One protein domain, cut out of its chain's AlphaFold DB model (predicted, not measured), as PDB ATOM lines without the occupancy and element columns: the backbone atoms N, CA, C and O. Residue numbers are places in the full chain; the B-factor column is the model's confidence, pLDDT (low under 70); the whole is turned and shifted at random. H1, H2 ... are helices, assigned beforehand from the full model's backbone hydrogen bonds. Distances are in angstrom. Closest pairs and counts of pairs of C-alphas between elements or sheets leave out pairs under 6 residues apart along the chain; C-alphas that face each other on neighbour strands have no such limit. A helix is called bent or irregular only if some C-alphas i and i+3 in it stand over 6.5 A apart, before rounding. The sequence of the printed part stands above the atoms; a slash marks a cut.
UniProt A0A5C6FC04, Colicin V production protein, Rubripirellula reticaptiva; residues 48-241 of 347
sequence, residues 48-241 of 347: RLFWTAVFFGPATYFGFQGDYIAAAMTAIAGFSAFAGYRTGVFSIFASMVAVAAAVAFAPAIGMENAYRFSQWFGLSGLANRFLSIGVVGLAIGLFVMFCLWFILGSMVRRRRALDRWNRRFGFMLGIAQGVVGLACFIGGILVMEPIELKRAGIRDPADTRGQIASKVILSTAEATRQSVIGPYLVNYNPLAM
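This is residues 48 to 241 of the 347 residues of the protein "Colicin V production protein" of Rubripirellula reticaptiva (UniProt A0A5C6FC04). One long helix, H5, runs through the middle of a flat, open model: H2 packs along H5 with H1 on its far side, while the hairpin of H3 and H4 meets H5 near H5's first residues and leaves a wide gap beyond. Past H5's last residues the backbone folds back as H6, which crosses H5 steeply, and short H7 packs on H5. The printed part has 194 residues with seven named helices, H1 to H7, and no named strand; it is all helix and loose, with a radius of gyration of the C-alphas of 20.5 A and spans of 62 by 51 by 27 A.

Start at H1, residues 48 to 64, a hairpin with H2, residues 68 to 87, at a shallow tilt of 18 degrees; their closest C-alphas, of Ala 59 and Ala 71, are 4.1 A apart. The hub is H5, residues 160 to 200; its residues 167 to 182 touch H2, closest at the C-alphas of Tyr 85 and Phe 171, 4.3 A. H3, residues 89 to 121, and H4, residues 125 to 157, form a hairpin, closest at the C-alphas of Gly 110 and Ile 133, 4.2 A. Look at residues 89 to 92 of H3, which touch H5 at a steep tilt of 46 degrees, closest at the C-alphas of Val 89 and Gly 170, 3.9 A. H4 and H5 only just touch, with 3 pairs of C-alphas within 8 A, and only at the corner. H6, residues 208 to 226, touches H5 at a steep tilt of 64 degrees, closest at the C-alphas of Leu 190 and Ala 221, 5.6 A. H7, residues 230 to 235, touches H5, closest at the C-alphas of Ala 183 and Leu 233, 6.6 A. Every O i to N i+4 pair is within hydrogen-bond range in H2, H4, H6 and H7, against 12 of 13 in H1, 25 of 29 in H3 and 35 of 37 in H5.

Find C-alpha 48 at (-56.016, -36.276, -4.393), where H1 begins its 23.3 A; H2 measures 27.7 A. H3, 37.2 A, is irregular, C-alphas 112 and 115 being 7.4 A apart; H4 measures 47.4 A. H5, 57.8 A, is only just irregular, C-alphas 191 and 194 being 6.8 A apart. H6 measures 26.8 A, and H7, 8.6 A, ends at C-alpha 235, (-24.599, -42.078, -16.059).

The C-alphas of Arg 158 and Pro 205, the two farthest apart, are 62.9 A apart. The printed part has no cut and no long link, and no printed residue is under 70 in pLDDT.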
ATOM      1  N   ARG A  48     -56.612 -37.399  -3.648       94.44
ATOM      2  CA  ARG A  48     -56.016 -36.276  -4.393       94.44
ATOM      3  C   ARG A  48     -55.062 -35.491  -3.509       94.44
ATOM      4  O   ARG A  48     -53.915 -35.324  -3.890       94.44
ATOM      5  N   LEU A  49     -55.514 -35.080  -2.324       96.31
ATOM      6  CA  LEU A  49     -54.674 -34.362  -1.364       96.31
ATOM      7  C   LEU A  49     -53.436 -35.169  -0.969       96.31
ATOM      8  O   LEU A  49     -52.340 -34.618  -0.960       96.31
ATOM      9  N   PHE A  50     -53.602 -36.468  -0.707       97.19
ATOM     10  CA  PHE A  50     -52.485 -37.357  -0.396       97.19
ATOM     11  C   PHE A  50     -51.445 -37.373  -1.522       97.19
ATOM     12  O   PHE A  50     -50.281 -37.068  -1.280       97.19
ATOM     13  N   TRP A  51     -51.849 -37.656  -2.764       96.56
ATOM     14  CA  TRP A  51     -50.909 -37.705  -3.888       96.56
ATOM     15  C   TRP A  51     -50.313 -36.337  -4.226       96.56
ATOM     16  O   TRP A  51     -49.139 -36.259  -4.573       96.56
ATOM     17  N   THR A  52     -51.074 -35.253  -4.068       96.50
ATOM     18  CA  THR A  52     -50.541 -33.895  -4.205       96.50
ATOM     19  C   THR A  52     -49.438 -33.650  -3.175       96.50
ATOM     20  O   THR A  52     -48.365 -33.189  -3.546       96.50
ATOM     21  N   ALA A  53     -49.641 -34.017  -1.909       97.56
ATOM     22  CA  ALA A  53     -48.600 -33.897  -0.889       97.56
ATOM     23  C   ALA A  53     -47.373 -34.774  -1.203       97.56
ATOM     24  O   ALA A  53     -46.245 -34.318  -1.045       97.56
ATOM     25  N   VAL A  54     -47.580 -35.995  -1.709       97.56
ATOM     26  CA  VAL A  54     -46.498 -36.933  -2.065       97.56
ATOM     27  C   VAL A  54     -45.613 -36.418  -3.201       97.56
ATOM     28  O   VAL A  54     -44.406 -36.615  -3.137       97.56
ATOM     29  N   PHE A  55     -46.164 -35.765  -4.230       95.88
ATOM     30  CA  PHE A  55     -45.348 -35.245  -5.337       95.88
ATOM     31  C   PHE A  55     -44.845 -33.827  -5.094       95.88
ATOM     32  O   PHE A  55     -43.668 -33.539  -5.299       95.88
ATOM     33  N   PHE A  56     -45.727 -32.934  -4.647       97.38
ATOM     34  CA  PHE A  56     -45.395 -31.520  -4.518       97.38
ATOM     35  C   PHE A  56     -44.702 -31.190  -3.193       97.38
ATOM     36  O   PHE A  56     -44.007 -30.185  -3.134       97.38
ATOM     37  N   GLY A  57     -44.821 -32.030  -2.157       97.75
ATOM     38  CA  GLY A  57     -44.070 -31.877  -0.906       97.75
ATOM     39  C   GLY A  57     -42.557 -32.035  -1.100       97.75
ATOM     40  O   GLY A  57     -41.808 -31.120  -0.764       97.75
ATOM     41  N   PRO A  58     -42.073 -33.141  -1.697       97.88
ATOM     42  CA  PRO A  58     -40.669 -33.266  -2.079       97.88
ATOM     43  C   PRO A  58     -40.234 -32.193  -3.082       97.88
ATOM     44  O   PRO A  58     -39.135 -31.666  -2.955       97.88
ATOM     45  N   ALA A  59     -41.098 -31.818  -4.034       97.38
ATOM     46  CA  ALA A  59     -40.774 -30.769  -5.000       97.38
ATOM     47  C   ALA A  59     -40.505 -29.415  -4.330       97.38
ATOM     48  O   ALA A  59     -39.517 -28.755  -4.651       97.38
ATOM     49  N   THR A  60     -41.348 -29.005  -3.374       97.81
ATOM     50  CA  THR A  60     -41.121 -27.768  -2.618       97.81
ATOM     51  C   THR A  60     -39.894 -27.886  -1.726       97.81
ATOM     52  O   THR A  60     -39.093 -26.957  -1.703       97.81
ATOM     53  N   TYR A  61     -39.691 -29.026  -1.058       98.06
ATOM     54  CA  TYR A  61     -38.500 -29.281  -0.244       98.06
ATOM     55  C   TYR A  61     -37.198 -29.132  -1.047       98.06
ATOM     56  O   TYR A  61     -36.330 -28.357  -0.651       98.06
ATOM     57  N   PHE A  62     -37.079 -29.792  -2.204       97.94
ATOM     58  CA  PHE A  62     -35.902 -29.660  -3.069       97.94
ATOM     59  C   PHE A  62     -35.755 -28.244  -3.634       97.94
ATOM     60  O   PHE A  62     -34.645 -27.720  -3.694       97.94
ATOM     61  N   GLY A  63     -36.869 -27.581  -3.960       97.31
ATOM     62  CA  GLY A  63     -36.866 -26.180  -4.379       97.31
ATOM     63  C   GLY A  63     -36.311 -25.240  -3.303       97.31
ATOM     64  O   GLY A  63     -35.533 -24.345  -3.624       97.31
ATOM     65  N   PHE A  64     -36.641 -25.472  -2.028       97.88
ATOM     66  CA  PHE A  64     -36.079 -24.719  -0.900       97.88
ATOM     67  C   PHE A  64     -34.591 -25.003  -0.669       97.88
ATOM     68  O   PHE A  64     -33.874 -24.117  -0.215       97.88
ATOM     69  N   GLN A  65     -34.116 -26.206  -0.998       97.25
ATOM     70  CA  GLN A  65     -32.692 -26.558  -0.933       97.25
ATOM     71  C   GLN A  65     -31.868 -26.025  -2.115       97.25
ATOM     72  O   GLN A  65     -30.648 -26.154  -2.103       97.25
ATOM     73  N   GLY A  66     -32.512 -25.428  -3.123       96.38
ATOM     74  CA  GLY A  66     -31.853 -24.970  -4.348       96.38
ATOM     75  C   GLY A  66     -31.627 -26.072  -5.390       96.38
ATOM     76  O   GLY A  66     -31.051 -25.798  -6.441       96.38
ATOM     77  N   ASP A  67     -32.115 -27.297  -5.162       97.31
ATOM     78  CA  ASP A  67     -32.067 -28.381  -6.149       97.31
ATOM     79  C   ASP A  67     -33.281 -28.302  -7.089       97.31
ATOM     80  O   ASP A  67     -34.268 -29.040  -6.987       97.31
ATOM     81  N   TYR A  68     -33.214 -27.355  -8.027       96.12
ATOM     82  CA  TYR A  68     -34.294 -27.096  -8.981       96.12
ATOM     83  C   TYR A  68     -34.564 -28.272  -9.928       96.12
ATOM     84  O   TYR A  68     -35.681 -28.409 -10.428       96.12
ATOM     85  N   ILE A  69     -33.575 -29.136 -10.168       96.38
ATOM     86  CA  ILE A  69     -33.690 -30.266 -11.098       96.38
ATOM     87  C   ILE A  69     -34.472 -31.414 -10.451       96.38
ATOM     88  O   ILE A  69     -35.425 -31.920 -11.051       96.38
ATOM     89  N   ALA A  70     -34.167 -31.763  -9.196       96.50
ATOM     90  CA  ALA A  70     -34.962 -32.725  -8.431       96.50
ATOM     91  C   ALA A  70     -36.388 -32.206  -8.165       96.50
ATOM     92  O   ALA A  70     -37.366 -32.958  -8.275       96.50
ATOM     93  N   ALA A  71     -36.527 -30.905  -7.883       97.00
ATOM     94  CA  ALA A  71     -37.825 -30.252  -7.735       97.00
ATOM     95  C   ALA A  71     -38.663 -30.330  -9.023       97.00
ATOM     96  O   ALA A  71     -39.835 -30.710  -8.987       97.00
ATOM     97  N   ALA A  72     -38.060 -30.038 -10.178       95.62
ATOM     98  CA  ALA A  72     -38.726 -30.151 -11.471       95.62
ATOM     99  C   ALA A  72     -39.132 -31.599 -11.773       95.62
ATOM    100  O   ALA A  72     -40.250 -31.835 -12.227       95.62
ATOM    101  N   MET A  73     -38.272 -32.577 -11.473       95.25
ATOM    102  CA  MET A  73     -38.566 -33.991 -11.716       95.25
ATOM    103  C   MET A  73     -39.748 -34.499 -10.899       95.25
ATOM    104  O   MET A  73     -40.637 -35.150 -11.446       95.25
ATOM    105  N   THR A  74     -39.800 -34.163  -9.615       96.62
ATOM    106  CA  THR A  74     -40.910 -34.543  -8.731       96.62
ATOM    107  C   THR A  74     -42.212 -33.831  -9.105       96.62
ATOM    108  O   THR A  74     -43.263 -34.477  -9.172       96.62
ATOM    109  N   ALA A  75     -42.154 -32.539  -9.446       97.38
ATOM    110  CA  ALA A  75     -43.315 -31.785  -9.913       97.38
ATOM    111  C   ALA A  75     -43.866 -32.330 -11.241       97.38
ATOM    112  O   ALA A  75     -45.068 -32.575 -11.355       97.38
ATOM    113  N   ILE A  76     -42.999 -32.567 -12.231       96.62
ATOM    114  CA  ILE A  76     -43.383 -33.115 -13.539       96.62
ATOM    115  C   ILE A  76     -43.938 -34.528 -13.379       96.62
ATOM    116  O   ILE A  76     -44.996 -34.814 -13.931       96.62
ATOM    117  N   ALA A  77     -43.304 -35.381 -12.569       96.75
ATOM    118  CA  ALA A  77     -43.834 -36.705 -12.254       96.75
ATOM    119  C   ALA A  77     -45.258 -36.619 -11.682       96.75
ATOM    120  O   ALA A  77     -46.139 -37.345 -12.143       96.75
ATOM    121  N   GLY A  78     -45.513 -35.691 -10.752       96.81
ATOM    122  CA  GLY A  78     -46.846 -35.452 -10.198       96.81
ATOM    123  C   GLY A  78     -47.859 -34.984 -11.241       96.81
ATOM    124  O   GLY A  78     -48.932 -35.578 -11.370       96.81
ATOM    125  N   PHE A  79     -47.524 -33.958 -12.030       97.12
ATOM    126  CA  PHE A  79     -48.390 -33.470 -13.108       97.12
ATOM    127  C   PHE A  79     -48.707 -34.566 -14.128       97.12
ATOM    128  O   PHE A  79     -49.874 -34.757 -14.481       97.12
ATOM    129  N   SER A  80     -47.698 -35.321 -14.562       96.31
ATOM    130  CA  SER A  80     -47.870 -36.424 -15.503       96.31
ATOM    131  C   SER A  80     -48.668 -37.580 -14.897       96.31
ATOM    132  O   SER A  80     -49.472 -38.179 -15.607       96.31
ATOM    133  N   ALA A  81     -48.551 -37.850 -13.592       96.50
ATOM    134  CA  ALA A  81     -49.381 -38.832 -12.892       96.50
ATOM    135  C   ALA A  81     -50.868 -38.451 -12.937       96.50
ATOM    136  O   ALA A  81     -51.719 -39.253 -13.327       96.50
ATOM    137  N   PHE A  82     -51.199 -37.205 -12.580       96.00
ATOM    138  CA  PHE A  82     -52.581 -36.720 -12.601       96.00
ATOM    139  C   PHE A  82     -53.143 -36.627 -14.022       96.00
ATOM    140  O   PHE A  82     -54.295 -37.009 -14.251       96.00
ATOM    141  N   ALA A  83     -52.335 -36.172 -14.983       94.38
ATOM    142  CA  ALA A  83     -52.700 -36.169 -16.394       94.38
ATOM    143  C   ALA A  83     -52.974 -37.597 -16.888       94.38
ATOM    144  O   ALA A  83     -54.039 -37.852 -17.449       94.38
ATOM    145  N   GLY A  84     -52.079 -38.540 -16.586       94.31
ATOM    146  CA  GLY A  84     -52.206 -39.956 -16.923       94.31
ATOM    147  C   GLY A  84     -53.412 -40.633 -16.270       94.31
ATOM    148  O   GLY A  84     -54.089 -41.434 -16.909       94.31
ATOM    149  N   TYR A  85     -53.767 -40.277 -15.031       95.19
ATOM    150  CA  TYR A  85     -55.003 -40.759 -14.398       95.19
ATOM    151  C   TYR A  85     -56.258 -40.253 -15.115       95.19
ATOM    152  O   TYR A  85     -57.264 -40.961 -15.214       95.19
ATOM    153  N   ARG A  86     -56.225 -39.007 -15.601       92.69
ATOM    154  CA  ARG A  86     -57.354 -38.398 -16.309       92.69
ATOM    155  C   ARG A  86     -57.534 -38.997 -17.702       92.69
ATOM    156  O   ARG A  86     -58.677 -39.230 -18.093       92.69
ATOM    157  N   THR A  87     -56.444 -39.220 -18.432       90.88
ATOM    158  CA  THR A  87     -56.463 -39.721 -19.816       90.88
ATOM    159  C   THR A  87     -56.542 -41.249 -19.897       90.88
ATOM    160  O   THR A  87     -57.212 -41.780 -20.783       90.88
ATOM    161  N   GLY A  88     -55.926 -41.957 -18.949       93.00
ATOM    162  CA  GLY A  88     -55.835 -43.415 -18.897       93.00
ATOM    163  C   GLY A  88     -54.689 -43.998 -19.735       93.00
ATOM    164  O   GLY A  88     -54.153 -43.353 -20.638       93.00
ATOM    165  N   VAL A  89     -54.327 -45.255 -19.459       93.88
ATOM    166  CA  VAL A  89     -53.240 -45.983 -20.147       93.88
ATOM    167  C   VAL A  89     -53.446 -46.091 -21.659       93.88
ATOM    168  O   VAL A  89     -52.487 -45.964 -22.415       93.88
ATOM    169  N   PHE A  90     -54.684 -46.250 -22.131       92.44
ATOM    170  CA  PHE A  90     -54.953 -46.343 -23.570       92.44
ATOM    171  C   PHE A  90     -54.544 -45.084 -24.338       92.44
ATOM    172  O   PHE A  90     -54.077 -45.189 -25.468       92.44
ATOM    173  N   SER A  91     -54.658 -43.904 -23.722       89.56
ATOM    174  CA  SER A  91     -54.199 -42.658 -24.338       89.56
ATOM    175  C   SER A  91     -52.675 -42.588 -24.436       89.56
ATOM    176  O   SER A  91     -52.165 -41.985 -25.377       89.56
ATOM    177  N   ILE A  92     -51.956 -43.183 -23.480       90.31
ATOM    178  CA  ILE A  92     -50.486 -43.244 -23.477       90.31
ATOM    179  C   ILE A  92     -50.006 -44.219 -24.557       90.31
ATOM    180  O   ILE A  92     -49.122 -43.895 -25.341       90.31
ATOM    181  N   PHE A  93     -50.640 -45.387 -24.689       91.56
ATOM    182  CA  PHE A  93     -50.350 -46.283 -25.813       91.56
ATOM    183  C   PHE A  93     -50.679 -45.634 -27.158       91.56
ATOM    184  O   PHE A  93     -49.899 -45.750 -28.101       91.56
ATOM    185  N   ALA A  94     -51.797 -44.910 -27.243       92.06
ATOM    186  CA  ALA A  94     -52.158 -44.191 -28.455       92.06
ATOM    187  C   ALA A  94     -51.115 -43.133 -28.833       92.06
ATOM    188  O   ALA A  94     -50.787 -43.021 -30.012       92.06
ATOM    189  N   SER A  95     -50.555 -42.398 -27.866       91.56
ATOM    190  CA  SER A  95     -49.491 -41.431 -28.150       91.56
ATOM    191  C   SER A  95     -48.190 -42.113 -28.580       91.56
ATOM    192  O   SER A  95     -47.552 -41.637 -29.511       91.56
ATOM    193  N   MET A  96     -47.824 -43.257 -27.990       91.44
ATOM    194  CA  MET A  96     -46.661 -44.036 -28.439       91.44
ATOM    195  C   MET A  96     -46.821 -44.522 -29.884       91.44
ATOM    196  O   MET A  96     -45.906 -44.364 -30.688       91.44
ATOM    197  N   VAL A  97     -47.992 -45.065 -30.235       95.31
ATOM    198  CA  VAL A  97     -48.298 -45.501 -31.608       95.31
ATOM    199  C   VAL A  97     -48.317 -44.310 -32.568       95.31
ATOM    200  O   VAL A  97     -47.780 -44.405 -33.667       95.31
ATOM    201  N   ALA A  98     -48.879 -43.176 -32.148       94.19
ATOM    202  CA  ALA A  98     -48.893 -41.949 -32.936       94.19
ATOM    203  C   ALA A  98     -47.480 -41.416 -33.211       94.19
ATOM    204  O   ALA A  98     -47.183 -41.050 -34.344       94.19
ATOM    205  N   VAL A  99     -46.593 -41.420 -32.209       92.69
ATOM    206  CA  VAL A  99     -45.185 -41.034 -32.381       92.69
ATOM    207  C   VAL A  99     -44.460 -42.020 -33.294       92.69
ATOM    208  O   VAL A  99     -43.757 -41.588 -34.199       92.69
ATOM    209  N   ALA A 100     -44.661 -43.329 -33.117       94.38
ATOM    210  CA  ALA A 100     -44.059 -44.338 -33.988       94.38
ATOM    211  C   ALA A 100     -44.501 -44.166 -35.452       94.38
ATOM    212  O   ALA A 100     -43.668 -44.190 -36.356       94.38
ATOM    213  N   ALA A 101     -45.793 -43.918 -35.683       96.00
ATOM    214  CA  ALA A 101     -46.323 -43.617 -37.008       96.00
ATOM    215  C   ALA A 101     -45.739 -42.310 -37.570       96.00
ATOM    216  O   ALA A 101     -45.319 -42.272 -38.724       96.00
ATOM    217  N   ALA A 102     -45.651 -41.253 -36.759       96.12
ATOM    218  CA  ALA A 102     -45.034 -39.999 -37.172       96.12
ATOM    219  C   ALA A 102     -43.568 -40.207 -37.584       96.12
ATOM    220  O   ALA A 102     -43.177 -39.772 -38.657       96.12
ATOM    221  N   VAL A 103     -42.769 -40.932 -36.800       92.81
ATOM    222  CA  VAL A 103     -41.361 -41.215 -37.134       92.81
ATOM    223  C   VAL A 103     -41.235 -42.046 -38.414       92.81
ATOM    224  O   VAL A 103     -40.354 -41.774 -39.225       92.81
ATOM    225  N   ALA A 104     -42.119 -43.024 -38.626       95.31
ATOM    226  CA  ALA A 104     -42.079 -43.887 -39.803       95.31
ATOM    227  C   ALA A 104     -42.475 -43.163 -41.102       95.31
ATOM    228  O   ALA A 104     -41.865 -43.393 -42.143       95.31
ATOM    229  N   PHE A 105     -43.491 -42.296 -41.054       96.50
ATOM    230  CA  PHE A 105     -44.104 -41.729 -42.261       96.50
ATOM    231  C   PHE A 105     -43.760 -40.256 -42.514       96.50
ATOM    232  O   PHE A 105     -43.788 -39.815 -43.665       96.50
ATOM    233  N   ALA A 106     -43.417 -39.481 -41.481       96.38
ATOM    234  CA  ALA A 106     -43.160 -38.051 -41.637       96.38
ATOM    235  C   ALA A 106     -41.962 -37.717 -42.536       96.38
ATOM    236  O   ALA A 106     -42.084 -36.745 -43.276       96.38
ATOM    237  N   PRO A 107     -40.836 -38.461 -42.534       94.19
ATOM    238  CA  PRO A 107     -39.719 -38.137 -43.419       94.19
ATOM    239  C   PRO A 107     -40.102 -38.230 -44.900       94.19
ATOM    240  O   PRO A 107     -39.888 -37.275 -45.639       94.19
ATOM    241  N   ALA A 108     -40.735 -39.333 -45.315       93.75
ATOM    242  CA  ALA A 108     -41.145 -39.534 -46.706       93.75
ATOM    243  C   ALA A 108     -42.158 -38.466 -47.154       93.75
ATOM    244  O   ALA A 108     -41.914 -37.729 -48.106       93.75
ATOM    245  N   ILE A 109     -43.248 -38.306 -46.397       95.81
ATOM    246  CA  ILE A 109     -44.326 -37.370 -46.747       95.81
ATOM    247  C   ILE A 109     -43.862 -35.908 -46.612       95.81
ATOM    248  O   ILE A 109     -44.244 -35.049 -47.407       95.81
ATOM    249  N   GLY A 110     -43.029 -35.604 -45.615       93.44
ATOM    250  CA  GLY A 110     -42.474 -34.270 -45.388       93.44
ATOM    251  C   GLY A 110     -41.543 -33.830 -46.510       93.44
ATOM    252  O   GLY A 110     -41.653 -32.704 -46.987       93.44
ATOM    253  N   MET A 111     -40.672 -34.717 -47.000       91.50
ATOM    254  CA  MET A 111     -39.786 -34.375 -48.116       91.50
ATOM    255  C   MET A 111     -40.551 -34.129 -49.418       91.50
ATOM    256  O   MET A 111     -40.261 -33.151 -50.105       91.50
ATOM    257  N   GLU A 112     -41.582 -34.925 -49.718       93.44
ATOM    258  CA  GLU A 112     -42.441 -34.710 -50.895       93.44
ATOM    259  C   GLU A 112     -43.174 -33.358 -50.857       93.44
ATOM    260  O   GLU A 112     -43.408 -32.732 -51.892       93.44
ATOM    261  N   ASN A 113     -43.515 -32.870 -49.659       93.75
ATOM    262  CA  ASN A 113     -44.241 -31.613 -49.475       93.75
ATOM    263  C   ASN A 113     -43.339 -30.408 -49.165       93.75
ATOM    264  O   ASN A 113     -43.848 -29.287 -49.058       93.75
ATOM    265  N   ALA A 114     -42.020 -30.591 -49.075       90.81
ATOM    266  CA  ALA A 114     -41.087 -29.529 -48.701       90.81
ATOM    267  C   ALA A 114     -41.196 -28.304 -49.627       90.81
ATOM    268  O   ALA A 114     -41.174 -27.169 -49.154       90.81
ATOM    269  N   TYR A 115     -41.398 -28.510 -50.933       88.69
ATOM    270  CA  TYR A 115     -41.556 -27.406 -51.888       88.69
ATOM    271  C   TYR A 115     -42.784 -26.530 -51.582       88.69
ATOM    272  O   TYR A 115     -42.693 -25.305 -51.596       88.69
ATOM    273  N   ARG A 116     -43.920 -27.143 -51.218       92.19
ATOM    274  CA  ARG A 116     -45.148 -26.411 -50.857       92.19
ATOM    275  C   ARG A 116     -44.977 -25.629 -49.556       92.19
ATOM    276  O   ARG A 116     -45.401 -24.482 -49.470       92.19
ATOM    277  N   PHE A 117     -44.302 -26.223 -48.571       89.44
ATOM    278  CA  PHE A 117     -43.960 -25.533 -47.323       89.44
ATOM    279  C   PHE A 117     -43.048 -24.326 -47.560       89.44
ATOM    280  O   PHE A 117     -43.260 -23.280 -46.948       89.44
ATOM    281  N   SER A 118     -42.106 -24.434 -48.502       89.38
ATOM    282  CA  SER A 118     -41.226 -23.322 -48.869       89.38
ATOM    283  C   SER A 118     -42.016 -22.127 -49.405       89.38
ATOM    284  O   SER A 118     -41.767 -20.995 -48.999       89.38
ATOM    285  N   GLN A 119     -43.031 -22.379 -50.238       91.56
ATOM    286  CA  GLN A 119     -43.903 -21.332 -50.773       91.56
ATOM    287  C   GLN A 119     -44.755 -20.650 -49.694       91.56
ATOM    288  O   GLN A 119     -45.026 -19.457 -49.800       91.56
ATOM    289  N   TRP A 120     -45.186 -21.383 -48.665       93.12
ATOM    290  CA  TRP A 120     -46.045 -20.835 -47.608       93.12
ATOM    291  C   TRP A 120     -45.277 -20.085 -46.525       93.12
ATOM    292  O   TRP A 120     -45.718 -19.026 -46.086       93.12
ATOM    293  N   PHE A 121     -44.145 -20.630 -46.079       90.31
ATOM    294  CA  PHE A 121     -43.383 -20.070 -44.960       90.31
ATOM    295  C   PHE A 121     -42.208 -19.196 -45.407       90.31
ATOM    296  O   PHE A 121     -41.576 -18.562 -44.564       90.31
ATOM    297  N   GLY A 122     -41.881 -19.177 -46.704       87.19
ATOM    298  CA  GLY A 122     -40.720 -18.457 -47.237       87.19
ATOM    299  C   GLY A 122     -39.377 -19.021 -46.760       87.19
ATOM    300  O   GLY A 122     -38.341 -18.388 -46.938       87.19
ATOM    301  N   LEU A 123     -39.382 -20.197 -46.127       85.56
ATOM    302  CA  LEU A 123     -38.177 -20.878 -45.672       85.56
ATOM    303  C   LEU A 123     -37.620 -21.723 -46.819       85.56
ATOM    304  O   LEU A 123     -38.361 -22.423 -47.508       85.56
ATOM    305  N   SER A 124     -36.306 -21.705 -47.001       82.50
ATOM    306  CA  SER A 124     -35.599 -22.541 -47.972       82.50
ATOM    307  C   SER A 124     -34.612 -23.484 -47.271       82.50
ATOM    308  O   SER A 124     -34.380 -23.401 -46.061       82.50
ATOM    309  N   GLY A 125     -34.070 -24.439 -48.028       83.25
ATOM    310  CA  GLY A 125     -32.991 -25.314 -47.567       83.25
ATOM    311  C   GLY A 125     -33.373 -26.288 -46.446       83.25
ATOM    312  O   GLY A 125     -34.480 -26.834 -46.396       83.25
ATOM    313  N   LEU A 126     -32.415 -26.523 -45.545       81.94
ATOM    314  CA  LEU A 126     -32.467 -27.540 -44.489       81.94
ATOM    315  C   LEU A 126     -33.575 -27.253 -43.481       81.94
ATOM    316  O   LEU A 126     -34.323 -28.146 -43.087       81.94
ATOM    317  N   ALA A 127     -33.685 -25.983 -43.090       81.56
ATOM    318  CA  ALA A 127     -34.669 -25.526 -42.121       81.56
ATOM    319  C   ALA A 127     -36.090 -25.818 -42.610       81.56
ATOM    320  O   ALA A 127     -36.910 -26.312 -41.841       81.56
ATOM    321  N   ASN A 128     -36.360 -25.596 -43.900       89.12
ATOM    322  CA  ASN A 128     -37.656 -25.901 -44.493       89.12
ATOM    323  C   ASN A 128     -37.947 -27.408 -44.528       89.12
ATOM    324  O   ASN A 128     -39.066 -27.817 -44.230       89.12
ATOM    325  N   ARG A 129     -36.948 -28.251 -44.827       87.88
ATOM    326  CA  ARG A 129     -37.110 -29.716 -44.782       87.88
ATOM    327  C   ARG A 129     -37.440 -30.196 -43.370       87.88
ATOM    328  O   ARG A 129     -38.422 -30.911 -43.186       87.88
ATOM    329  N   PHE A 130     -36.682 -29.758 -42.365       88.69
ATOM    330  CA  PHE A 130     -36.941 -30.123 -40.969       88.69
ATOM    331  C   PHE A 130     -38.284 -29.604 -40.466       88.69
ATOM    332  O   PHE A 130     -39.011 -30.341 -39.802       88.69
ATOM    333  N   LEU A 131     -38.638 -28.368 -40.815       90.62
ATOM    334  CA  LEU A 131     -39.937 -27.801 -40.487       90.62
ATOM    335  C   LEU A 131     -41.067 -28.594 -41.153       90.62
ATOM    336  O   LEU A 131     -42.031 -28.946 -40.482       90.62
ATOM    337  N   SER A 132     -40.935 -28.936 -42.435       93.44
ATOM    338  CA  SER A 132     -41.940 -29.713 -43.163       93.44
ATOM    339  C   SER A 132     -42.122 -31.112 -42.567       93.44
ATOM    340  O   SER A 132     -43.249 -31.493 -42.255       93.44
ATOM    341  N   ILE A 133     -41.029 -31.837 -42.298       92.81
ATOM    342  CA  ILE A 133     -41.068 -33.143 -41.619       92.81
ATOM    343  C   ILE A 133     -41.703 -33.005 -40.230       92.81
ATOM    344  O   ILE A 133     -42.554 -33.811 -39.862       92.81
ATOM    345  N   GLY A 134     -41.343 -31.967 -39.471       92.44
ATOM    346  CA  GLY A 134     -41.897 -31.708 -38.143       92.44
ATOM    347  C   GLY A 134     -43.405 -31.445 -38.165       92.44
ATOM    348  O   GLY A 134     -44.145 -32.053 -37.394       92.44
ATOM    349  N   VAL A 135     -43.879 -30.586 -39.073       95.00
ATOM    350  CA  VAL A 135     -45.308 -30.257 -39.205       95.00
ATOM    351  C   VAL A 135     -46.106 -31.464 -39.699       95.00
ATOM    352  O   VAL A 135     -47.164 -31.761 -39.146       95.00
ATOM    353  N   VAL A 136     -45.600 -32.194 -40.696       96.31
ATOM    354  CA  VAL A 136     -46.242 -33.421 -41.191       96.31
ATOM    355  C   VAL A 136     -46.281 -34.492 -40.102       96.31
ATOM    356  O   VAL A 136     -47.324 -35.103 -39.884       96.31
ATOM    357  N   GLY A 137     -45.187 -34.686 -39.362       95.69
ATOM    358  CA  GLY A 137     -45.140 -35.624 -38.241       95.69
ATOM    359  C   GLY A 137     -46.120 -35.262 -37.134       95.69
ATOM    360  O   GLY A 137     -46.820 -36.141 -36.628       95.69
ATOM    361  N   LEU A 138     -46.253 -33.973 -36.815       95.25
ATOM    362  CA  LEU A 138     -47.265 -33.492 -35.879       95.25
ATOM    363  C   LEU A 138     -48.684 -33.788 -36.387       95.25
ATOM    364  O   LEU A 138     -49.505 -34.295 -35.626       95.25
ATOM    365  N   ALA A 139     -48.970 -33.521 -37.663       97.00
ATOM    366  CA  ALA A 139     -50.279 -33.778 -38.261       97.00
ATOM    367  C   ALA A 139     -50.642 -35.273 -38.242       97.00
ATOM    368  O   ALA A 139     -51.742 -35.629 -37.816       97.00
ATOM    369  N   ILE A 140     -49.708 -36.151 -38.627       95.94
ATOM    370  CA  ILE A 140     -49.875 -37.613 -38.565       95.94
ATOM    371  C   ILE A 140     -50.099 -38.055 -37.121       95.94
ATOM    372  O   ILE A 140     -51.036 -38.804 -36.847       95.94
ATOM    373  N   GLY A 141     -49.281 -37.566 -36.186       94.88
ATOM    374  CA  GLY A 141     -49.397 -37.901 -34.772       94.88
ATOM    375  C   GLY A 141     -50.766 -37.522 -34.202       94.88
ATOM    376  O   GLY A 141     -51.430 -38.353 -33.583       94.88
ATOM    377  N   LEU A 142     -51.235 -36.299 -34.467       95.31
ATOM    378  CA  LEU A 142     -52.557 -35.838 -34.034       95.31
ATOM    379  C   LEU A 142     -53.687 -36.648 -34.673       95.31
ATOM    380  O   LEU A 142     -54.629 -37.026 -33.977       95.31
ATOM    381  N   PHE A 143     -53.586 -36.958 -35.967       97.12
ATOM    382  CA  PHE A 143     -54.583 -37.758 -36.675       97.12
ATOM    383  C   PHE A 143     -54.683 -39.181 -36.109       97.12
ATOM    384  O   PHE A 143     -55.768 -39.625 -35.733       97.12
ATOM    385  N   VAL A 144     -53.552 -39.879 -35.965       96.56
ATOM    386  CA  VAL A 144     -53.504 -41.235 -35.395       96.56
ATOM    387  C   VAL A 144     -54.009 -41.231 -33.955       96.56
ATOM    388  O   VAL A 144     -54.823 -42.080 -33.583       96.56
ATOM    389  N   MET A 145     -53.587 -40.252 -33.152       93.94
ATOM    390  CA  MET A 145     -54.056 -40.094 -31.777       93.94
ATOM    391  C   MET A 145     -55.574 -39.881 -31.723       93.94
ATOM    392  O   MET A 145     -56.239 -40.508 -30.899       93.94
ATOM    393  N   PHE A 146     -56.135 -39.056 -32.611       94.31
ATOM    394  CA  PHE A 146     -57.575 -38.816 -32.707       94.31
ATOM    395  C   PHE A 146     -58.348 -40.087 -33.087       94.31
ATOM    396  O   PHE A 146     -59.323 -40.441 -32.418       94.31
ATOM    397  N   CYS A 147     -57.887 -40.822 -34.105       96.12
ATOM    398  CA  CYS A 147     -58.493 -42.088 -34.519       96.12
ATOM    399  C   CYS A 147     -58.477 -43.123 -33.386       96.12
ATOM    400  O   CYS A 147     -59.506 -43.729 -33.078       96.12
ATOM    401  N   LEU A 148     -57.330 -43.301 -32.723       94.25
ATOM    402  CA  LEU A 148     -57.198 -44.235 -31.606       94.25
ATOM    403  C   LEU A 148     -58.046 -43.811 -30.410       94.25
ATOM    404  O   LEU A 148     -58.689 -44.658 -29.794       94.25
ATOM    405  N   TRP A 149     -58.106 -42.514 -30.105       90.00
ATOM    406  CA  TRP A 149     -58.963 -41.993 -29.045       90.00
ATOM    407  C   TRP A 149     -60.442 -42.288 -29.311       90.00
ATOM    408  O   TRP A 149     -61.151 -42.709 -28.396       90.00
ATOM    409  N   PHE A 150     -60.904 -42.147 -30.557       91.88
ATOM    410  CA  PHE A 150     -62.282 -42.460 -30.932       91.88
ATOM    411  C   PHE A 150     -62.592 -43.961 -30.782       91.88
ATOM    412  O   PHE A 150     -63.585 -44.337 -30.150       91.88
ATOM    413  N   ILE A 151     -61.711 -44.828 -31.293       93.31
ATOM    414  CA  ILE A 151     -61.881 -46.290 -31.260       93.31
ATOM    415  C   ILE A 151     -61.804 -46.822 -29.820       93.31
ATOM    416  O   ILE A 151     -62.720 -47.500 -29.345       93.31
ATOM    417  N   LEU A 152     -60.728 -46.486 -29.101       90.25
ATOM    418  CA  LEU A 152     -60.484 -46.954 -27.735       90.25
ATOM    419  C   LEU A 152     -61.485 -46.334 -26.757       90.25
ATOM    420  O   LEU A 152     -62.005 -47.026 -25.883       90.25
ATOM    421  N   GLY A 153     -61.814 -45.051 -26.931       84.75
ATOM    422  CA  GLY A 153     -62.792 -44.352 -26.104       84.75
ATOM    423  C   GLY A 153     -64.178 -44.986 -26.189       84.75
ATOM    424  O   GLY A 153     -64.815 -45.203 -25.158       84.75
ATOM    425  N   SER A 154     -64.624 -45.353 -27.392       86.75
ATOM    426  CA  SER A 154     -65.895 -46.059 -27.588       86.75
ATOM    427  C   SER A 154     -65.905 -47.434 -26.905       86.75
ATOM    428  O   SER A 154     -66.879 -47.799 -26.240       86.75
ATOM    429  N   MET A 155     -64.800 -48.181 -26.999       88.38
ATOM    430  CA  MET A 155     -64.696 -49.528 -26.436       88.38
ATOM    431  C   MET A 155     -64.641 -49.531 -24.899       88.38
ATOM    432  O   MET A 155     -65.338 -50.317 -24.252       88.38
ATOM    433  N   VAL A 156     -63.845 -48.641 -24.302       88.25
ATOM    434  CA  VAL A 156     -63.619 -48.596 -22.847       88.25
ATOM    435  C   VAL A 156     -64.852 -48.091 -22.102       88.25
ATOM    436  O   VAL A 156     -65.191 -48.634 -21.047       88.25
ATOM    437  N   ARG A 157     -65.590 -47.127 -22.674       81.81
ATOM    438  CA  ARG A 157     -66.816 -46.579 -22.060       81.81
ATOM    439  C   ARG A 157     -67.888 -47.640 -21.798       81.81
ATOM    440  O   ARG A 157     -68.680 -47.479 -20.875       81.81
ATOM    441  N   ARG A 158     -67.891 -48.751 -22.543       87.75
ATOM    442  CA  ARG A 158     -68.847 -49.855 -22.344       87.75
ATOM    443  C   ARG A 158     -68.532 -50.733 -21.124       87.75
ATOM    444  O   ARG A 158     -69.384 -51.514 -20.715       87.75
ATOM    445  N   ARG A 159     -67.330 -50.649 -20.534       90.06
ATOM    446  CA  ARG A 159     -66.871 -51.557 -19.464       90.06
ATOM    447  C   ARG A 159     -66.341 -50.779 -18.250       90.06
ATOM    448  O   ARG A 159     -65.140 -50.557 -18.121       90.06
ATOM    449  N   ARG A 160     -67.227 -50.449 -17.296       86.31
ATOM    450  CA  ARG A 160     -66.914 -49.669 -16.068       86.31
ATOM    451  C   ARG A 160     -65.732 -50.218 -15.249       86.31
ATOM    452  O   ARG A 160     -64.969 -49.456 -14.662       86.31
ATOM    453  N   ALA A 161     -65.560 -51.543 -15.189       90.31
ATOM    454  CA  ALA A 161     -64.429 -52.153 -14.484       90.31
ATOM    455  C   ALA A 161     -63.082 -51.857 -15.168       90.31
ATOM    456  O   ALA A 161     -62.106 -51.561 -14.480       90.31
ATOM    457  N   LEU A 162     -63.043 -51.883 -16.505       89.19
ATOM    458  CA  LEU A 162     -61.834 -51.575 -17.268       89.19
ATOM    459  C   LEU A 162     -61.471 -50.098 -17.180       89.19
ATOM    460  O   LEU A 162     -60.288 -49.800 -17.098       89.19
ATOM    461  N   ASP A 163     -62.445 -49.183 -17.126       89.50
ATOM    462  CA  ASP A 163     -62.146 -47.752 -16.984       89.50
ATOM    463  C   ASP A 163     -61.387 -47.452 -15.679       89.50
ATOM    464  O   ASP A 163     -60.383 -46.739 -15.679       89.50
ATOM    465  N   ARG A 164     -61.783 -48.083 -14.563       90.12
ATOM    466  CA  ARG A 164     -61.085 -47.925 -13.274       90.12
ATOM    467  C   ARG A 164     -59.635 -48.406 -13.331       90.12
ATOM    468  O   ARG A 164     -58.742 -47.710 -12.845       90.12
ATOM    469  N   TRP A 165     -59.387 -49.573 -13.924       92.94
ATOM    470  CA  TRP A 165     -58.024 -50.079 -14.118       92.94
ATOM    471  C   TRP A 165     -57.235 -49.212 -15.099       92.94
ATOM    472  O   TRP A 165     -56.088 -48.874 -14.820       92.94
ATOM    473  N   ASN A 166     -57.869 -48.775 -16.189       93.75
ATOM    474  CA  ASN A 166     -57.267 -47.919 -17.203       93.75
ATOM    475  C   ASN A 166     -56.717 -46.618 -16.598       93.75
ATOM    476  O   ASN A 166     -55.595 -46.218 -16.899       93.75
ATOM    477  N   ARG A 167     -57.467 -45.988 -15.688       92.50
ATOM    478  CA  ARG A 167     -57.032 -44.772 -14.984       92.50
ATOM    479  C   ARG A 167     -55.897 -45.030 -13.994       92.50
ATOM    480  O   ARG A 167     -54.950 -44.254 -13.939       92.50
ATOM    481  N   ARG A 168     -55.953 -46.127 -13.228       94.44
ATOM    482  CA  ARG A 168     -54.888 -46.488 -12.269       94.44
ATOM    483  C   ARG A 168     -53.566 -46.794 -12.970       94.44
ATOM    484  O   ARG A 168     -52.530 -46.285 -12.557       94.44
ATOM    485  N   PHE A 169     -53.600 -47.571 -14.050       95.81
ATOM    486  CA  PHE A 169     -52.411 -47.807 -14.868       95.81
ATOM    487  C   PHE A 169     -51.961 -46.539 -15.592       95.81
ATOM    488  O   PHE A 169     -50.764 -46.287 -15.674       95.81
ATOM    489  N   GLY A 170     -52.904 -45.705 -16.040       94.81
ATOM    490  CA  GLY A 170     -52.610 -44.394 -16.611       94.81
ATOM    491  C   GLY A 170     -51.839 -43.489 -15.650       94.81
ATOM    492  O   GLY A 170     -50.896 -42.835 -16.069       94.81
ATOM    493  N   PHE A 171     -52.168 -43.501 -14.355       96.00
ATOM    494  CA  PHE A 171     -51.411 -42.776 -13.330       96.00
ATOM    495  C   PHE A 171     -49.958 -43.262 -13.232       96.00
ATOM    496  O   PHE A 171     -49.036 -42.455 -13.316       96.00
ATOM    497  N   MET A 172     -49.749 -44.579 -13.114       96.44
ATOM    498  CA  MET A 172     -48.407 -45.172 -12.999       96.44
ATOM    499  C   MET A 172     -47.552 -44.920 -14.244       96.44
ATOM    500  O   MET A 172     -46.394 -44.523 -14.140       96.44
ATOM    501  N   LEU A 173     -48.130 -45.114 -15.430       95.81
ATOM    502  CA  LEU A 173     -47.439 -44.846 -16.687       95.81
ATOM    503  C   LEU A 173     -47.230 -43.353 -16.922       95.81
ATOM    504  O   LEU A 173     -46.220 -42.983 -17.503       95.81
ATOM    505  N   GLY A 174     -48.134 -42.500 -16.438       95.12
ATOM    506  CA  GLY A 174     -47.962 -41.052 -16.454       95.12
ATOM    507  C   GLY A 174     -46.714 -40.629 -15.684       95.12
ATOM    508  O   GLY A 174     -45.913 -39.867 -16.214       95.12
ATOM    509  N   ILE A 175     -46.489 -41.184 -14.485       96.00
ATOM    510  CA  ILE A 175     -45.248 -40.962 -13.721       96.00
ATOM    511  C   ILE A 175     -44.036 -41.385 -14.551       96.00
ATOM    512  O   ILE A 175     -43.127 -40.585 -14.762       96.00
ATOM    513  N   ALA A 176     -44.037 -42.625 -15.050       95.25
ATOM    514  CA  ALA A 176     -42.920 -43.163 -15.819       95.25
ATOM    515  C   ALA A 176     -42.628 -42.317 -17.070       95.25
ATOM    516  O   ALA A 176     -41.483 -41.944 -17.308       95.25
ATOM    517  N   GLN A 177     -43.660 -41.946 -17.830       93.50
ATOM    518  CA  GLN A 177     -43.545 -41.112 -19.022       93.50
ATOM    519  C   GLN A 177     -43.032 -39.706 -18.690       93.50
ATOM    520  O   GLN A 177     -42.193 -39.188 -19.422       93.50
ATOM    521  N   GLY A 178     -43.508 -39.091 -17.603       94.12
ATOM    522  CA  GLY A 178     -43.047 -37.772 -17.162       94.12
ATOM    523  C   GLY A 178     -41.567 -37.779 -16.779       94.12
ATOM    524  O   GLY A 178     -40.809 -36.926 -17.238       94.12
ATOM    525  N   VAL A 179     -41.142 -38.785 -16.008       94.12
ATOM    526  CA  VAL A 179     -39.740 -38.957 -15.595       94.12
ATOM    527  C   VAL A 179     -38.843 -39.235 -16.797       94.12
ATOM    528  O   VAL A 179     -37.830 -38.561 -16.959       94.12
ATOM    529  N   VAL A 180     -39.218 -40.175 -17.671       93.69
ATOM    530  CA  VAL A 180     -38.450 -40.489 -18.888       93.69
ATOM    531  C   VAL A 180     -38.388 -39.278 -19.818       93.69
ATOM    532  O   VAL A 180     -37.318 -38.953 -20.322       93.69
ATOM    533  N   GLY A 181     -39.503 -38.572 -20.016       92.62
ATOM    534  CA  GLY A 181     -39.555 -37.370 -20.847       92.62
ATOM    535  C   GLY A 181     -38.619 -36.275 -20.341       92.62
ATOM    536  O   GLY A 181     -37.860 -35.705 -21.124       92.62
ATOM    537  N   LEU A 182     -38.609 -36.025 -19.028       94.44
ATOM    538  CA  LEU A 182     -37.686 -35.070 -18.425       94.44
ATOM    539  C   LEU A 182     -36.230 -35.549 -18.491       94.44
ATOM    540  O   LEU A 182     -35.349 -34.749 -18.789       94.44
ATOM    541  N   ALA A 183     -35.969 -36.835 -18.253       94.38
ATOM    542  CA  ALA A 183     -34.630 -37.406 -18.358       94.38
ATOM    543  C   ALA A 183     -34.074 -37.279 -19.785       94.38
ATOM    544  O   ALA A 183     -32.921 -36.891 -19.953       94.38
ATOM    545  N   CYS A 184     -34.894 -37.514 -20.814       94.19
ATOM    546  CA  CYS A 184     -34.531 -37.256 -22.207       94.19
ATOM    547  C   CYS A 184     -34.278 -35.765 -22.466       94.19
ATOM    548  O   CYS A 184     -33.320 -35.421 -23.151       94.19
ATOM    549  N   PHE A 185     -35.109 -34.876 -21.917       94.25
ATOM    550  CA  PHE A 185     -34.951 -33.432 -22.092       94.25
ATOM    551  C   PHE A 185     -33.646 -32.914 -21.470       94.25
ATOM    552  O   PHE A 185     -32.840 -32.289 -22.158       94.25
ATOM    553  N   ILE A 186     -33.396 -33.234 -20.197       95.31
ATOM    554  CA  ILE A 186     -32.154 -32.869 -19.503       95.31
ATOM    555  C   ILE A 186     -30.957 -33.563 -20.159       95.31
ATOM    556  O   ILE A 186     -29.929 -32.934 -20.395       95.31
ATOM    557  N   GLY A 187     -31.107 -34.835 -20.525       93.94
ATOM    558  CA  GLY A 187     -30.101 -35.583 -21.265       93.94
ATOM    559  C   GLY A 187     -29.711 -34.905 -22.580       93.94
ATOM    560  O   GLY A 187     -28.533 -34.896 -22.933       93.94
ATOM    561  N   GLY A 188     -30.665 -34.272 -23.270       92.12
ATOM    562  CA  GLY A 188     -30.417 -33.484 -24.480       92.12
ATOM    563  C   GLY A 188     -29.616 -32.222 -24.207       92.12
ATOM    564  O   GLY A 188     -28.680 -31.920 -24.945       92.12
ATOM    565  N   ILE A 189     -29.923 -31.523 -23.115       94.50
ATOM    566  CA  ILE A 189     -29.153 -30.354 -22.674       94.50
ATOM    567  C   ILE A 189     -27.708 -30.753 -22.345       94.50
ATOM    568  O   ILE A 189     -26.780 -30.084 -22.796       94.50
ATOM    569  N   LEU A 190     -27.505 -31.871 -21.639       94.00
ATOM    570  CA  LEU A 190     -26.169 -32.385 -21.314       94.00
ATOM    571  C   LEU A 190     -25.356 -32.755 -22.567       94.00
ATOM    572  O   LEU A 190     -24.156 -32.509 -22.613       94.00
ATOM    573  N   VAL A 191     -25.996 -33.303 -23.604       91.44
ATOM    574  CA  VAL A 191     -25.327 -33.593 -24.888       91.44
ATOM    575  C   VAL A 191     -24.955 -32.305 -25.639       91.44
ATOM    576  O   VAL A 191     -23.941 -32.268 -26.336       91.44
ATOM    577  N   MET A 192     -25.736 -31.232 -25.489       89.19
ATOM    578  CA  MET A 192     -25.471 -29.936 -26.131       89.19
ATOM    579  C   MET A 192     -24.388 -29.109 -25.422       89.19
ATOM    580  O   MET A 192     -23.712 -28.312 -26.073       89.19
ATOM    581  N   GLU A 193     -24.183 -29.309 -24.118       92.44
ATOM    582  CA  GLU A 193     -23.184 -28.607 -23.298       92.44
ATOM    583  C   GLU A 193     -21.780 -28.529 -23.945       92.44
ATOM    584  O   GLU A 193     -21.286 -27.415 -24.148       92.44
ATOM    585  N   PRO A 194     -21.121 -29.641 -24.343       88.06
ATOM    586  CA  PRO A 194     -19.778 -29.577 -24.926       88.06
ATOM    587  C   PRO A 194     -19.730 -28.840 -26.272       88.06
ATOM    588  O   PRO A 194     -18.682 -28.311 -26.647       88.06
ATOM    589  N   ILE A 195     -20.840 -28.796 -27.012       85.12
ATOM    590  CA  ILE A 195     -20.932 -28.081 -28.291       85.12
ATOM    591  C   ILE A 195     -20.963 -26.579 -28.030       85.12
ATOM    592  O   ILE A 195     -20.244 -25.820 -28.682       85.12
ATOM    593  N   GLU A 196     -21.768 -26.149 -27.060       87.31
ATOM    594  CA  GLU A 196     -21.886 -24.738 -26.706       87.31
ATOM    595  C   GLU A 196     -20.620 -24.215 -26.022       87.31
ATOM    596  O   GLU A 196     -20.211 -23.098 -26.325       87.31
ATOM    597  N   LEU A 197     -19.915 -25.025 -25.219       86.81
ATOM    598  CA  LEU A 197     -18.594 -24.653 -24.685       86.81
ATOM    599  C   LEU A 197     -17.574 -24.381 -25.801       86.81
ATOM    600  O   LEU A 197     -16.867 -23.375 -25.765       86.81
ATOM    601  N   LYS A 198     -17.525 -25.239 -26.830       82.50
ATOM    602  CA  LYS A 198     -16.645 -25.038 -27.995       82.50
ATOM    603  C   LYS A 198     -17.043 -23.800 -28.803       82.50
ATOM    604  O   LYS A 198     -16.177 -23.080 -29.292       82.50
ATOM    605  N   ARG A 199     -18.346 -23.533 -28.935       78.06
ATOM    606  CA  ARG A 199     -18.863 -22.358 -29.653       78.06
ATOM    607  C   ARG A 199     -18.647 -21.059 -28.895       78.06
ATOM    608  O   ARG A 199     -18.368 -20.053 -29.535       78.06
ATOM    609  N   ALA A 200     -18.740 -21.069 -27.569       82.12
ATOM    610  CA  ALA A 200     -18.560 -19.880 -26.742       82.12
ATOM    611  C   ALA A 200     -17.181 -19.229 -26.948       82.12
ATOM    612  O   ALA A 200     -17.085 -18.009 -26.901       82.12
ATOM    613  N   GLY A 201     -16.144 -20.016 -27.261       77.44
ATOM    614  CA  GLY A 201     -14.808 -19.498 -27.580       77.44
ATOM    615  C   GLY A 201     -14.660 -18.858 -28.968       77.44
ATOM    616  O   GLY A 201     -13.671 -18.177 -29.208       77.44
ATOM    617  N   ILE A 202     -15.612 -19.077 -29.881       76.00
ATOM    618  CA  ILE A 202     -15.557 -18.617 -31.285       76.00
ATOM    619  C   ILE A 202     -16.649 -17.565 -31.568       76.00
ATOM    620  O   ILE A 202     -16.659 -16.927 -32.619       76.00
ATOM    621  N   ARG A 203     -17.607 -17.388 -30.652       73.81
ATOM    622  CA  ARG A 203     -18.818 -16.601 -30.898       73.81
ATOM    623  C   ARG A 203     -18.544 -15.100 -30.867       73.81
ATOM    624  O   ARG A 203     -17.885 -14.598 -29.962       73.81
ATOM    625  N   ASP A 204     -19.138 -14.392 -31.823       76.50
ATOM    626  CA  ASP A 204     -19.146 -12.933 -31.859       76.50
ATOM    627  C   ASP A 204     -19.890 -12.371 -30.623       76.50
ATOM    628  O   ASP A 204     -21.027 -12.791 -30.352       76.50
ATOM    629  N   PRO A 205     -19.293 -11.434 -29.860       78.69
ATOM    630  CA  PRO A 205     -19.957 -10.775 -28.736       78.69
ATOM    631  C   PRO A 205     -21.254 -10.036 -29.114       78.69
ATOM    632  O   PRO A 205     -22.057  -9.761 -28.222       78.69
ATOM    633  N   ALA A 206     -21.507  -9.755 -30.396       82.19
ATOM    634  CA  ALA A 206     -22.744  -9.128 -30.862       82.19
ATOM    635  C   ALA A 206     -23.969 -10.075 -30.929       82.19
ATOM    636  O   ALA A 206     -25.101  -9.600 -31.036       82.19
ATOM    637  N   ASP A 207     -23.798 -11.404 -30.848       84.00
ATOM    638  CA  ASP A 207     -24.914 -12.369 -30.931       84.00
ATOM    639  C   ASP A 207     -25.611 -12.604 -29.572       84.00
ATOM    640  O   ASP A 207     -25.438 -13.632 -28.906       84.00
ATOM    641  N   THR A 208     -26.456 -11.654 -29.166       86.62
ATOM    642  CA  THR A 208     -27.178 -11.679 -27.879       86.62
ATOM    643  C   THR A 208     -28.091 -12.899 -27.710       86.62
ATOM    644  O   THR A 208     -28.169 -13.478 -26.625       86.62
ATOM    645  N   ARG A 209     -28.802 -13.322 -28.766       81.94
ATOM    646  CA  ARG A 209     -29.741 -14.464 -28.683       81.94
ATOM    647  C   ARG A 209     -28.989 -15.762 -28.428       81.94
ATOM    648  O   ARG A 209     -29.400 -16.581 -27.606       81.94
ATOM    649  N   GLY A 210     -27.860 -15.908 -29.104       83.75
ATOM    650  CA  GLY A 210     -26.938 -16.997 -28.902       83.75
ATOM    651  C   GLY A 210     -26.367 -17.112 -27.495       83.75
ATOM    652  O   GLY A 210     -26.286 -18.203 -26.925       83.75
ATOM    653  N   GLN A 211     -26.001 -15.973 -26.915       87.62
ATOM    654  CA  GLN A 211     -25.492 -15.903 -25.547       87.62
ATOM    655  C   GLN A 211     -26.551 -16.313 -24.522       87.62
ATOM    656  O   GLN A 211     -26.239 -17.030 -23.578       87.62
ATOM    657  N   ILE A 212     -27.816 -15.932 -24.724       90.94
ATOM    658  CA  ILE A 212     -28.906 -16.352 -23.830       90.94
ATOM    659  C   ILE A 212     -29.095 -17.871 -23.897       90.94
ATOM    660  O   ILE A 212     -29.143 -18.523 -22.856       90.94
ATOM    661  N   ALA A 213     -29.162 -18.443 -25.103       88.56
ATOM    662  CA  ALA A 213     -29.348 -19.883 -25.276       88.56
ATOM    663  C   ALA A 213     -28.194 -20.691 -24.658       88.56
ATOM    664  O   ALA A 213     -28.438 -21.613 -23.883       88.56
ATOM    665  N   SER A 214     -26.946 -20.304 -24.939       90.50
ATOM    666  CA  SER A 214     -25.765 -20.953 -24.354       90.50
ATOM    667  C   SER A 214     -25.731 -20.808 -22.833       90.50
ATOM    668  O   SER A 214     -25.518 -21.798 -22.142       90.50
ATOM    669  N   LYS A 215     -26.037 -19.623 -22.286       93.62
ATOM    670  CA  LYS A 215     -26.106 -19.412 -20.835       93.62
ATOM    671  C   LYS A 215     -27.131 -20.330 -20.175       93.62
ATOM    672  O   LYS A 215     -26.815 -20.915 -19.147       93.62
ATOM    673  N   VAL A 216     -28.317 -20.485 -20.768       94.19
ATOM    674  CA  VAL A 216     -29.361 -21.388 -20.253       94.19
ATOM    675  C   VAL A 216     -28.911 -22.846 -20.317       94.19
ATOM    676  O   VAL A 216     -29.124 -23.584 -19.356       94.19
ATOM    677  N   ILE A 217     -28.275 -23.274 -21.410       94.44
ATOM    678  CA  ILE A 217     -27.765 -24.647 -21.555       94.44
ATOM    679  C   ILE A 217     -26.692 -24.929 -20.500       94.44
ATOM    680  O   ILE A 217     -26.803 -25.914 -19.775       94.44
ATOM    681  N   LEU A 218     -25.700 -24.043 -20.370       95.38
ATOM    682  CA  LEU A 218     -24.598 -24.197 -19.421       95.38
ATOM    683  C   LEU A 218     -25.090 -24.148 -17.971       95.38
ATOM    684  O   LEU A 218     -24.736 -25.022 -17.186       95.38
ATOM    685  N   SER A 219     -25.968 -23.200 -17.624       95.31
ATOM    686  CA  SER A 219     -26.507 -23.105 -16.263       95.31
ATOM    687  C   SER A 219     -27.379 -24.307 -15.908       95.31
ATOM    688  O   SER A 219     -27.360 -24.776 -14.775       95.31
ATOM    689  N   THR A 220     -28.137 -24.835 -16.872       95.38
ATOM    690  CA  THR A 220     -28.963 -26.029 -16.652       95.38
ATOM    691  C   THR A 220     -28.104 -27.286 -16.530       95.38
ATOM    692  O   THR A 220     -28.388 -28.132 -15.683       95.38
ATOM    693  N   ALA A 221     -27.044 -27.417 -17.331       96.19
ATOM    694  CA  ALA A 221     -26.102 -28.528 -17.231       96.19
ATOM    695  C   ALA A 221     -25.361 -28.517 -15.884       96.19
ATOM    696  O   ALA A 221     -25.278 -29.548 -15.216       96.19
ATOM    697  N   GLU A 222     -24.908 -27.345 -15.435       96.44
ATOM    698  CA  GLU A 222     -24.281 -27.172 -14.126       96.44
ATOM    699  C   GLU A 222     -25.250 -27.505 -12.982       96.44
ATOM    700  O   GLU A 222     -24.928 -28.336 -12.130       96.44
ATOM    701  N   ALA A 223     -26.470 -26.955 -13.010       96.44
ATOM    702  CA  ALA A 223     -27.508 -27.270 -12.026       96.44
ATOM    703  C   ALA A 223     -27.848 -28.770 -12.005       96.44
ATOM    704  O   ALA A 223     -28.100 -29.343 -10.948       96.44
ATOM    705  N   THR A 224     -27.807 -29.433 -13.164       96.94
ATOM    706  CA  THR A 224     -28.007 -30.884 -13.263       96.94
ATOM    707  C   THR A 224     -26.889 -31.648 -12.569       96.94
ATOM    708  O   THR A 224     -27.177 -32.591 -11.844       96.94
ATOM    709  N   ARG A 225     -25.624 -31.248 -12.736       96.62
ATOM    710  CA  ARG A 225     -24.482 -31.914 -12.082       96.62
ATOM    711  C   ARG A 225     -24.471 -31.716 -10.565       96.62
ATOM    712  O   ARG A 225     -24.017 -32.605  -9.855       96.62
ATOM    713  N   GLN A 226     -24.963 -30.574 -10.084       97.19
ATOM    714  CA  GLN A 226     -25.070 -30.265  -8.652       97.19
ATOM    715  C   GLN A 226     -26.280 -30.932  -7.975       97.19
ATOM    716  O   GLN A 226     -26.316 -31.044  -6.752       97.19
ATOM    717  N   SER A 227     -27.262 -31.383  -8.758       97.44
ATOM    718  CA  SER A 227     -28.473 -32.030  -8.256       97.44
ATOM    719  C   SER A 227     -28.195 -33.404  -7.642       97.44
ATOM    720  O   SER A 227     -27.355 -34.162  -8.129       97.44
ATOM    721  N   VAL A 228     -28.993 -33.789  -6.643       97.06
ATOM    722  CA  VAL A 228     -28.962 -35.130  -6.027       97.06
ATOM    723  C   VAL A 228     -29.205 -36.232  -7.065       97.06
ATOM    724  O   VAL A 228     -28.633 -37.318  -6.979       97.06
ATOM    725  N   ILE A 229     -30.027 -35.953  -8.081       96.00
ATOM    726  CA  ILE A 229     -30.313 -36.890  -9.180       96.00
ATOM    727  C   ILE A 229     -29.326 -36.771 -10.352       96.00
ATOM    728  O   ILE A 229     -29.366 -37.582 -11.280       96.00
ATOM    729  N   GLY A 230     -28.417 -35.797 -10.300       96.38
ATOM    730  CA  GLY A 230     -27.417 -35.509 -11.325       96.38
ATOM    731  C   GLY A 230     -26.566 -36.708 -11.734       96.38
ATOM    732  O   GLY A 230     -26.523 -37.023 -12.926       96.38
ATOM    733  N   PRO A 231     -25.948 -37.444 -10.789       96.75
ATOM    734  CA  PRO A 231     -25.136 -38.615 -11.115       96.75
ATOM    735  C   PRO A 231     -25.903 -39.675 -11.912       96.75
ATOM    736  O   PRO A 231     -25.350 -40.288 -12.823       96.75
ATOM    737  N   TYR A 232     -27.191 -39.872 -11.622       96.12
ATOM    738  CA  TYR A 232     -28.021 -40.822 -12.362       96.12
ATOM    739  C   TYR A 232     -28.336 -40.324 -13.771       96.12
ATOM    740  O   TYR A 232     -28.256 -41.102 -14.716       96.12
ATOM    741  N   LEU A 233     -28.645 -39.035 -13.933       95.19
ATOM    742  CA  LEU A 233     -28.910 -38.442 -15.246       95.19
ATOM    743  C   LEU A 233     -27.677 -38.444 -16.152       95.19
ATOM    744  O   LEU A 233     -27.817 -38.668 -17.350       95.19
ATOM    745  N   VAL A 234     -26.483 -38.236 -15.593       94.81
ATOM    746  CA  VAL A 234     -25.222 -38.295 -16.345       94.81
ATOM    747  C   VAL A 234     -24.895 -39.734 -16.748       94.81
ATOM    748  O   VAL A 234     -24.607 -39.988 -17.916       94.81
ATOM    749  N   ASN A 235     -24.988 -40.686 -15.813       94.81
ATOM    750  CA  ASN A 235     -24.599 -42.078 -16.059       94.81
ATOM    751  C   ASN A 235     -25.613 -42.857 -16.913       94.81
ATOM    752  O   ASN A 235     -25.226 -43.748 -17.664       94.81
ATOM    753  N   TYR A 236     -26.905 -42.530 -16.809       94.62
ATOM    754  CA  TYR A 236     -27.997 -43.226 -17.497       94.62
ATOM    755  C   TYR A 236     -28.720 -42.330 -18.510       94.62
ATOM    756  O   TYR A 236     -29.920 -42.485 -18.735       94.62
ATOM    757  N   ASN A 237     -28.008 -41.384 -19.127       93.12
ATOM    758  CA  ASN A 237     -28.588 -40.504 -20.138       93.12
ATOM    759  C   ASN A 237     -29.096 -41.328 -21.343       93.12
ATOM    760  O   ASN A 237     -28.277 -41.904 -22.067       93.12
ATOM    761  N   PRO A 238     -30.414 -41.355 -21.625       89.12
ATOM    762  CA  PRO A 238     -30.968 -42.162 -22.711       89.12
ATOM    763  C   PRO A 238     -30.472 -41.713 -24.091       89.12
ATOM    764  O   PRO A 238     -30.381 -42.529 -25.003       89.12
ATOM    765  N   LEU A 239     -30.116 -40.435 -24.254       90.44
ATOM    766  CA  LEU A 239     -29.612 -39.917 -25.525       90.44
ATOM    767  C   LEU A 239     -28.143 -40.266 -25.758       90.44
ATOM    768  O   LEU A 239     -27.757 -40.487 -26.901       90.44
ATOM    769  N   ALA A 240     -27.349 -40.390 -24.693       86.50
ATOM    770  CA  ALA A 240     -25.965 -40.856 -24.795       86.50
ATOM    771  C   ALA A 240     -25.879 -42.350 -25.162       86.50
ATOM    772  O   ALA A 240     -24.853 -42.822 -25.643       86.50
ATOM    773  N   MET A 241     -26.959 -43.112 -24.961       85.88
ATOM    774  CA  MET A 241     -27.034 -44.516 -25.375       85.88
ATOM    775  C   MET A 241     -27.310 -44.683 -26.874       85.88
ATOM    776  O   MET A 241     -27.154 -45.785 -27.391       85.88
TER     777      MET A 241